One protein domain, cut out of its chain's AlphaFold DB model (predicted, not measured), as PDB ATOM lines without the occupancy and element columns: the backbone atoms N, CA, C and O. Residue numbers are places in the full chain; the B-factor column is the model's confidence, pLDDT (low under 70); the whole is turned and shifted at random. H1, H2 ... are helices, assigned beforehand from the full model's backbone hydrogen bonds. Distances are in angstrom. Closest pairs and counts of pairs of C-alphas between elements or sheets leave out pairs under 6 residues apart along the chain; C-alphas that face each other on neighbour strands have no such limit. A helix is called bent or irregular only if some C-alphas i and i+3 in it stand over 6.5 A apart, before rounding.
ATOM      1  N   TYR A 381      29.706  87.371  71.401       63.97
ATOM      2  CA  TYR A 381      29.582  88.713  70.824       63.97
ATOM      3  C   TYR A 381      30.818  89.598  71.038       63.97
ATOM      4  O   TYR A 381      31.124  90.429  70.191       63.97
ATOM      5  N   GLU A 382      31.605  89.371  72.093       63.16
ATOM      6  CA  GLU A 382      32.844  90.122  72.365       63.16
ATOM      7  C   GLU A 382      33.967  89.837  71.346       63.16
ATOM      8  O   GLU A 382      35.037  90.443  71.388       63.16
ATOM      9  N   ARG A 383      33.743  88.883  70.432       66.69
ATOM     10  CA  ARG A 383      34.696  88.443  69.396       66.69
ATOM     11  C   ARG A 383      34.188  88.675  67.978       66.69
ATOM     12  O   ARG A 383      34.867  88.309  67.019       66.69
ATOM     13  N   TRP A 384      32.986  89.218  67.847       76.50
ATOM     14  CA  TRP A 384      32.373  89.547  66.571       76.50
ATOM     15  C   TRP A 384      33.031  90.802  65.992       76.50
ATOM     16  O   TRP A 384      33.381  91.735  66.716       76.50
ATOM     17  N   SER A 385      33.258  90.816  64.676       81.31
ATOM     18  CA  SER A 385      33.750  92.022  64.010       81.31
ATOM     19  C   SER A 385      32.684  93.121  64.067       81.31
ATOM     20  O   SER A 385      31.507  92.839  64.290       81.31
ATOM     21  N   ARG A 386      33.064  94.382  63.816       77.25
ATOM     22  CA  ARG A 386      32.086  95.482  63.766       77.25
ATOM     23  C   ARG A 386      30.919  95.156  62.821       77.25
ATOM     24  O   ARG A 386      29.777  95.315  63.223       77.25
ATOM     25  N   SER A 387      31.210  94.604  61.644       79.38
ATOM     26  CA  SER A 387      30.202  94.162  60.674       79.38
ATOM     27  C   SER A 387      29.314  93.019  61.175       79.38
ATOM     28  O   SER A 387      28.138  92.979  60.838       79.38
ATOM     29  N   ASP A 388      29.832  92.101  61.994       79.75
ATOM     30  CA  ASP A 388      29.018  91.026  62.580       79.75
ATOM     31  C   ASP A 388      28.060  91.574  63.654       79.75
ATOM     32  O   ASP A 388      26.914  91.140  63.740       79.75
ATOM     33  N   LEU A 389      28.505  92.569  64.431       81.12
ATOM     34  CA  LEU A 389      27.675  93.276  65.414       81.12
ATOM     35  C   LEU A 389      26.630  94.193  64.752       81.12
ATOM     36  O   LEU A 389      25.503  94.284  65.233       81.12
ATOM     37  N   GLU A 390      26.980  94.848  63.640       79.69
ATOM     38  CA  GLU A 390      26.045  95.618  62.808       79.69
ATOM     39  C   GLU A 390      24.959  94.693  62.232       79.69
ATOM     40  O   GLU A 390      23.773  94.949  62.449       79.69
ATOM     41  N   ASN A 391      25.349  93.561  61.629       79.75
ATOM     42  CA  ASN A 391      24.427  92.525  61.143       79.75
ATOM     43  C   ASN A 391      23.515  91.977  62.259       79.75
ATOM     44  O   ASN A 391      22.331  91.742  62.026       79.75
ATOM     45  N   GLU A 392      24.039  91.760  63.472       76.00
ATOM     46  CA  GLU A 392      23.222  91.328  64.613       76.00
ATOM     47  C   GLU A 392      22.235  92.422  65.042       76.00
ATOM     48  O   GLU A 392      21.080  92.119  65.338       76.00
ATOM     49  N   SER A 393      22.638  93.698  65.029       78.94
ATOM     50  CA  SER A 393      21.727  94.805  65.338       78.94
ATOM     51  C   SER A 393      20.582  94.921  64.320       78.94
ATOM     52  O   SER A 393      19.426  95.055  64.731       78.94
ATOM     53  N   GLU A 394      20.860  94.717  63.028       77.81
ATOM     54  CA  GLU A 394      19.838  94.625  61.975       77.81
ATOM     55  C   GLU A 394      18.935  93.393  62.186       77.81
ATOM     56  O   GLU A 394      17.707  93.498  62.137       77.81
ATOM     57  N   ARG A 395      19.510  92.231  62.544       79.12
ATOM     58  CA  ARG A 395      18.763  91.001  62.891       79.12
ATOM     59  C   ARG A 395      17.851  91.173  64.117       79.12
ATOM     60  O   ARG A 395      16.886  90.419  64.275       79.12
ATOM     61  N   LEU A 396      18.164  92.128  64.991       74.50
ATOM     62  CA  LEU A 396      17.368  92.517  66.157       74.50
ATOM     63  C   LEU A 396      16.349  93.632  65.849       74.50
ATOM     64  O   LEU A 396      15.582  93.995  66.739       74.50
ATOM     65  N   GLY A 397      16.299  94.138  64.611       74.00
ATOM     66  CA  GLY A 397      15.344  95.156  64.159       74.00
ATOM     67  C   GLY A 397      15.812  96.607  64.312       74.00
ATOM     68  O   GLY A 397      14.979  97.510  64.264       74.00
ATOM     69  N   TYR A 398      17.112  96.845  64.503       75.75
ATOM     70  CA  TYR A 398      17.689  98.179  64.676       75.75
ATOM     71  C   TYR A 398      18.485  98.617  63.433       75.75
ATOM     72  O   TYR A 398      19.549  98.072  63.150       75.75
ATOM     73  N   GLU A 399      17.996  99.630  62.710       72.00
ATOM     74  CA  GLU A 399      18.648 100.163  61.493       72.00
ATOM     75  C   GLU A 399      19.771 101.190  61.780       72.00
ATOM     76  O   GLU A 399      20.532 101.548  60.884       72.00
ATOM     77  N   ASP A 400      19.928 101.644  63.029       76.12
ATOM     78  CA  ASP A 400      20.938 102.629  63.468       76.12
ATOM     79  C   ASP A 400      22.361 102.048  63.631       76.12
ATOM     80  O   ASP A 400      23.292 102.772  63.988       76.12
ATOM     81  N   GLY A 401      22.565 100.752  63.361       66.88
ATOM     82  CA  GLY A 401      23.823 100.041  63.626       66.88
ATOM     83  C   GLY A 401      25.078 100.698  63.030       66.88
ATOM     84  O   GLY A 401      26.126 100.742  63.676       66.88
ATOM     85  N   LEU A 402      24.959 101.285  61.835       66.88
ATOM     86  CA  LEU A 402      26.052 101.987  61.147       66.88
ATOM     87  C   LEU A 402      26.464 103.305  61.830       66.88
ATOM     88  O   LEU A 402      27.615 103.719  61.696       66.88
ATOM     89  N   GLU A 403      25.561 103.963  62.563       73.12
ATOM     90  CA  GLU A 403      25.831 105.244  63.239       73.12
ATOM     91  C   GLU A 403      26.417 105.056  64.651       73.12
ATOM     92  O   GLU A 403      27.008 105.976  65.221       73.12
ATOM     93  N   LEU A 404      26.301 103.850  65.218       73.94
ATOM     94  CA  LEU A 404      26.727 103.538  66.582       73.94
ATOM     95  C   LEU A 404      28.233 103.277  66.717       73.94
ATOM     96  O   LEU A 404      28.920 102.846  65.789       73.94
ATOM     97  N   SER A 405      28.762 103.477  67.927       77.94
ATOM     98  CA  SER A 405      30.125 103.062  68.278       77.94
ATOM     99  C   SER A 405      30.220 101.536  68.416       77.94
ATOM    100  O   SER A 405      29.238 100.861  68.720       77.94
ATOM    101  N   THR A 406      31.420 100.969  68.248       72.88
ATOM    102  CA  THR A 406      31.644  99.528  68.471       72.88
ATOM    103  C   THR A 406      31.282  99.100  69.892       72.88
ATOM    104  O   THR A 406      30.723  98.026  70.069       72.88
ATOM    105  N   ALA A 407      31.530  99.948  70.895       72.88
ATOM    106  CA  ALA A 407      31.146  99.684  72.281       72.88
ATOM    107  C   ALA A 407      29.616  99.638  72.468       72.88
ATOM    108  O   ALA A 407      29.115  98.733  73.127       72.88
ATOM    109  N   ALA A 408      28.864 100.553  71.842       73.31
ATOM    110  CA  ALA A 408      27.400 100.540  71.892       73.31
ATOM    111  C   ALA A 408      26.805  99.310  71.180       73.31
ATOM    112  O   ALA A 408      25.837  98.720  71.656       73.31
ATOM    113  N   LEU A 409      27.420  98.883  70.073       75.81
ATOM    114  CA  LEU A 409      27.053  97.655  69.365       75.81
ATOM    115  C   LEU A 409      27.344  96.388  70.189       75.81
ATOM    116  O   LEU A 409      26.493  95.502  70.248       75.81
ATOM    117  N   VAL A 410      28.493  96.316  70.877       76.88
ATOM    118  CA  VAL A 410      28.807  95.227  71.825       76.88
ATOM    119  C   VAL A 410      27.801  95.204  72.976       76.88
ATOM    120  O   VAL A 410      27.240  94.148  73.247       76.88
ATOM    121  N   ALA A 411      27.494  96.349  73.592       75.00
ATOM    122  CA  ALA A 411      26.510  96.434  74.676       75.00
ATOM    123  C   ALA A 411      25.090  96.027  74.228       75.00
ATOM    124  O   ALA A 411      24.362  95.378  74.978       75.00
ATOM    125  N   ARG A 412      24.697  96.342  72.985       75.81
ATOM    126  CA  ARG A 412      23.424  95.882  72.401       75.81
ATOM    127  C   ARG A 412      23.417  94.367  72.157       75.81
ATOM    128  O   ARG A 412      22.402  93.722  72.416       75.81
ATOM    129  N   ALA A 413      24.528  93.797  71.687       73.81
ATOM    130  CA  ALA A 413      24.668  92.352  71.503       73.81
ATOM    131  C   ALA A 413      24.714  91.594  72.847       73.81
ATOM    132  O   ALA A 413      24.103  90.530  72.959       73.81
ATOM    133  N   GLU A 414      25.339  92.172  73.882       73.44
ATOM    134  CA  GLU A 414      25.245  91.692  75.266       73.44
ATOM    135  C   GLU A 414      23.794  91.678  75.734       73.44
ATOM    136  O   GLU A 414      23.291  90.609  76.069       73.44
ATOM    137  N   ALA A 415      23.098  92.818  75.679       67.81
ATOM    138  CA  ALA A 415      21.707  92.928  76.118       67.81
ATOM    139  C   ALA A 415      20.785  91.914  75.413       67.81
ATOM    140  O   ALA A 415      19.917  91.302  76.039       67.81
ATOM    141  N   ALA A 416      20.989  91.684  74.112       67.88
ATOM    142  CA  ALA A 416      20.257  90.670  73.359       67.88
ATOM    143  C   ALA A 416      20.572  89.236  73.826       67.88
ATOM    144  O   ALA A 416      19.657  88.422  73.984       67.88
ATOM    145  N   TRP A 417      21.846  88.926  74.082       64.44
ATOM    146  CA  TRP A 417      22.284  87.612  74.554       64.44
ATOM    147  C   TRP A 417      21.832  87.329  75.995       64.44
ATOM    148  O   TRP A 417      21.323  86.241  76.280       64.44
ATOM    149  N   THR A 418      21.923  88.312  76.894       59.75
ATOM    150  CA  THR A 418      21.463  88.205  78.288       59.75
ATOM    151  C   THR A 418      19.950  88.025  78.358       59.75
ATOM    152  O   THR A 418      19.480  87.139  79.076       59.75
ATOM    153  N   ASN A 419      19.190  88.764  77.538       56.69
ATOM    154  CA  ASN A 419      17.741  88.592  77.403       56.69
ATOM    155  C   ASN A 419      17.376  87.202  76.850       56.69
ATOM    156  O   ASN A 419      16.437  86.576  77.339       56.69
ATOM    157  N   GLN A 420      18.132  86.675  75.878       53.66
ATOM    158  CA  GLN A 420      17.902  85.332  75.327       53.66
ATOM    159  C   GLN A 420      18.242  84.203  76.322       53.66
ATOM    160  O   GLN A 420      17.621  83.138  76.273       53.66
ATOM    161  N   MET A 421      19.199  84.427  77.226       45.84
ATOM    162  CA  MET A 421      19.613  83.461  78.255       45.84
ATOM    163  C   MET A 421      18.852  83.595  79.585       45.84
ATOM    164  O   MET A 421      18.934  82.695  80.421       45.84
ATOM    165  N   GLY A 422      18.110  84.688  79.799       41.59
ATOM    166  CA  GLY A 422      17.427  84.980  81.066       41.59
ATOM    167  C   GLY A 422      18.385  85.332  82.213       41.59
ATOM    168  O   GLY A 422      18.081  85.065  83.376       41.59
TER     169      GLY A 422
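AT A GLANCE: This is residues 381 to 422 of the 752 residues of an uncharacterized protein of Puccinia coronata f. sp. avenae (UniProt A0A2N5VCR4). Two helices, H1 and the longer H3, make a V: they meet in their first halves and open toward their last residues, and the short H2, on the way from one to the other, packs on H1. H3 makes its contact with H1 through residues 406 to 413, and its remaining turns run on away from H1. The printed part has 42 residues with three named helices, H1, H2 and H3 in chain order, and no named strand; the class is all helix. It is compact, with a radius of gyration of the C-alphas of 9.3 A and spans of 28 by 21 by 13 A.

HOW THE PARTS SIT: H1, residues 386 to 395, touches H2, residues 399 to 402; their closest C-alphas, those of Glu 390 and Gly 401, are 5.0 A apart. H1 also touches H3, residues 406 to 421, of which residues 406 to 413 alone touch H1. The closest C-alphas of H1 and H3 are those of Leu 389 and Leu 409, 5.9 A apart. H1 and H3 run the same way at a steep tilt of 47 degrees. H2 and H3 are close but not clearly touching, and their closest C-alphas, those of Gly 401 and Leu 409, are 7.0 A apart. In H1 and H3 every O i to N i+4 pair is within hydrogen-bond range, while H2 is too short for such a pair and its one O i to N i+3 pair is not within range.

IN THESE COORDINATES: H1 begins with C-alpha 386 at (32.086, 95.482, 63.766) and measures 14.1 A from first to last C-alpha. H2 is irregular, with C-alphas 399 and 402 7.6 A apart. H3 measures 22.3 A, from C-alpha 406 at (31.644, 99.528, 68.471) to C-alpha 421 at (19.613, 83.461, 78.255).

THE WHOLE: The two C-alphas farthest apart, those of Glu 403 and Gly 422, are 28.3 A apart. The printed part has no cut, and the links H1 to H2 and H2 to H3 are tight, with 3 residues each. The mean pLDDT of the printed part is 71.4, with values under 70 at residues 381 to 383, 401 to 402 and 415 to 422.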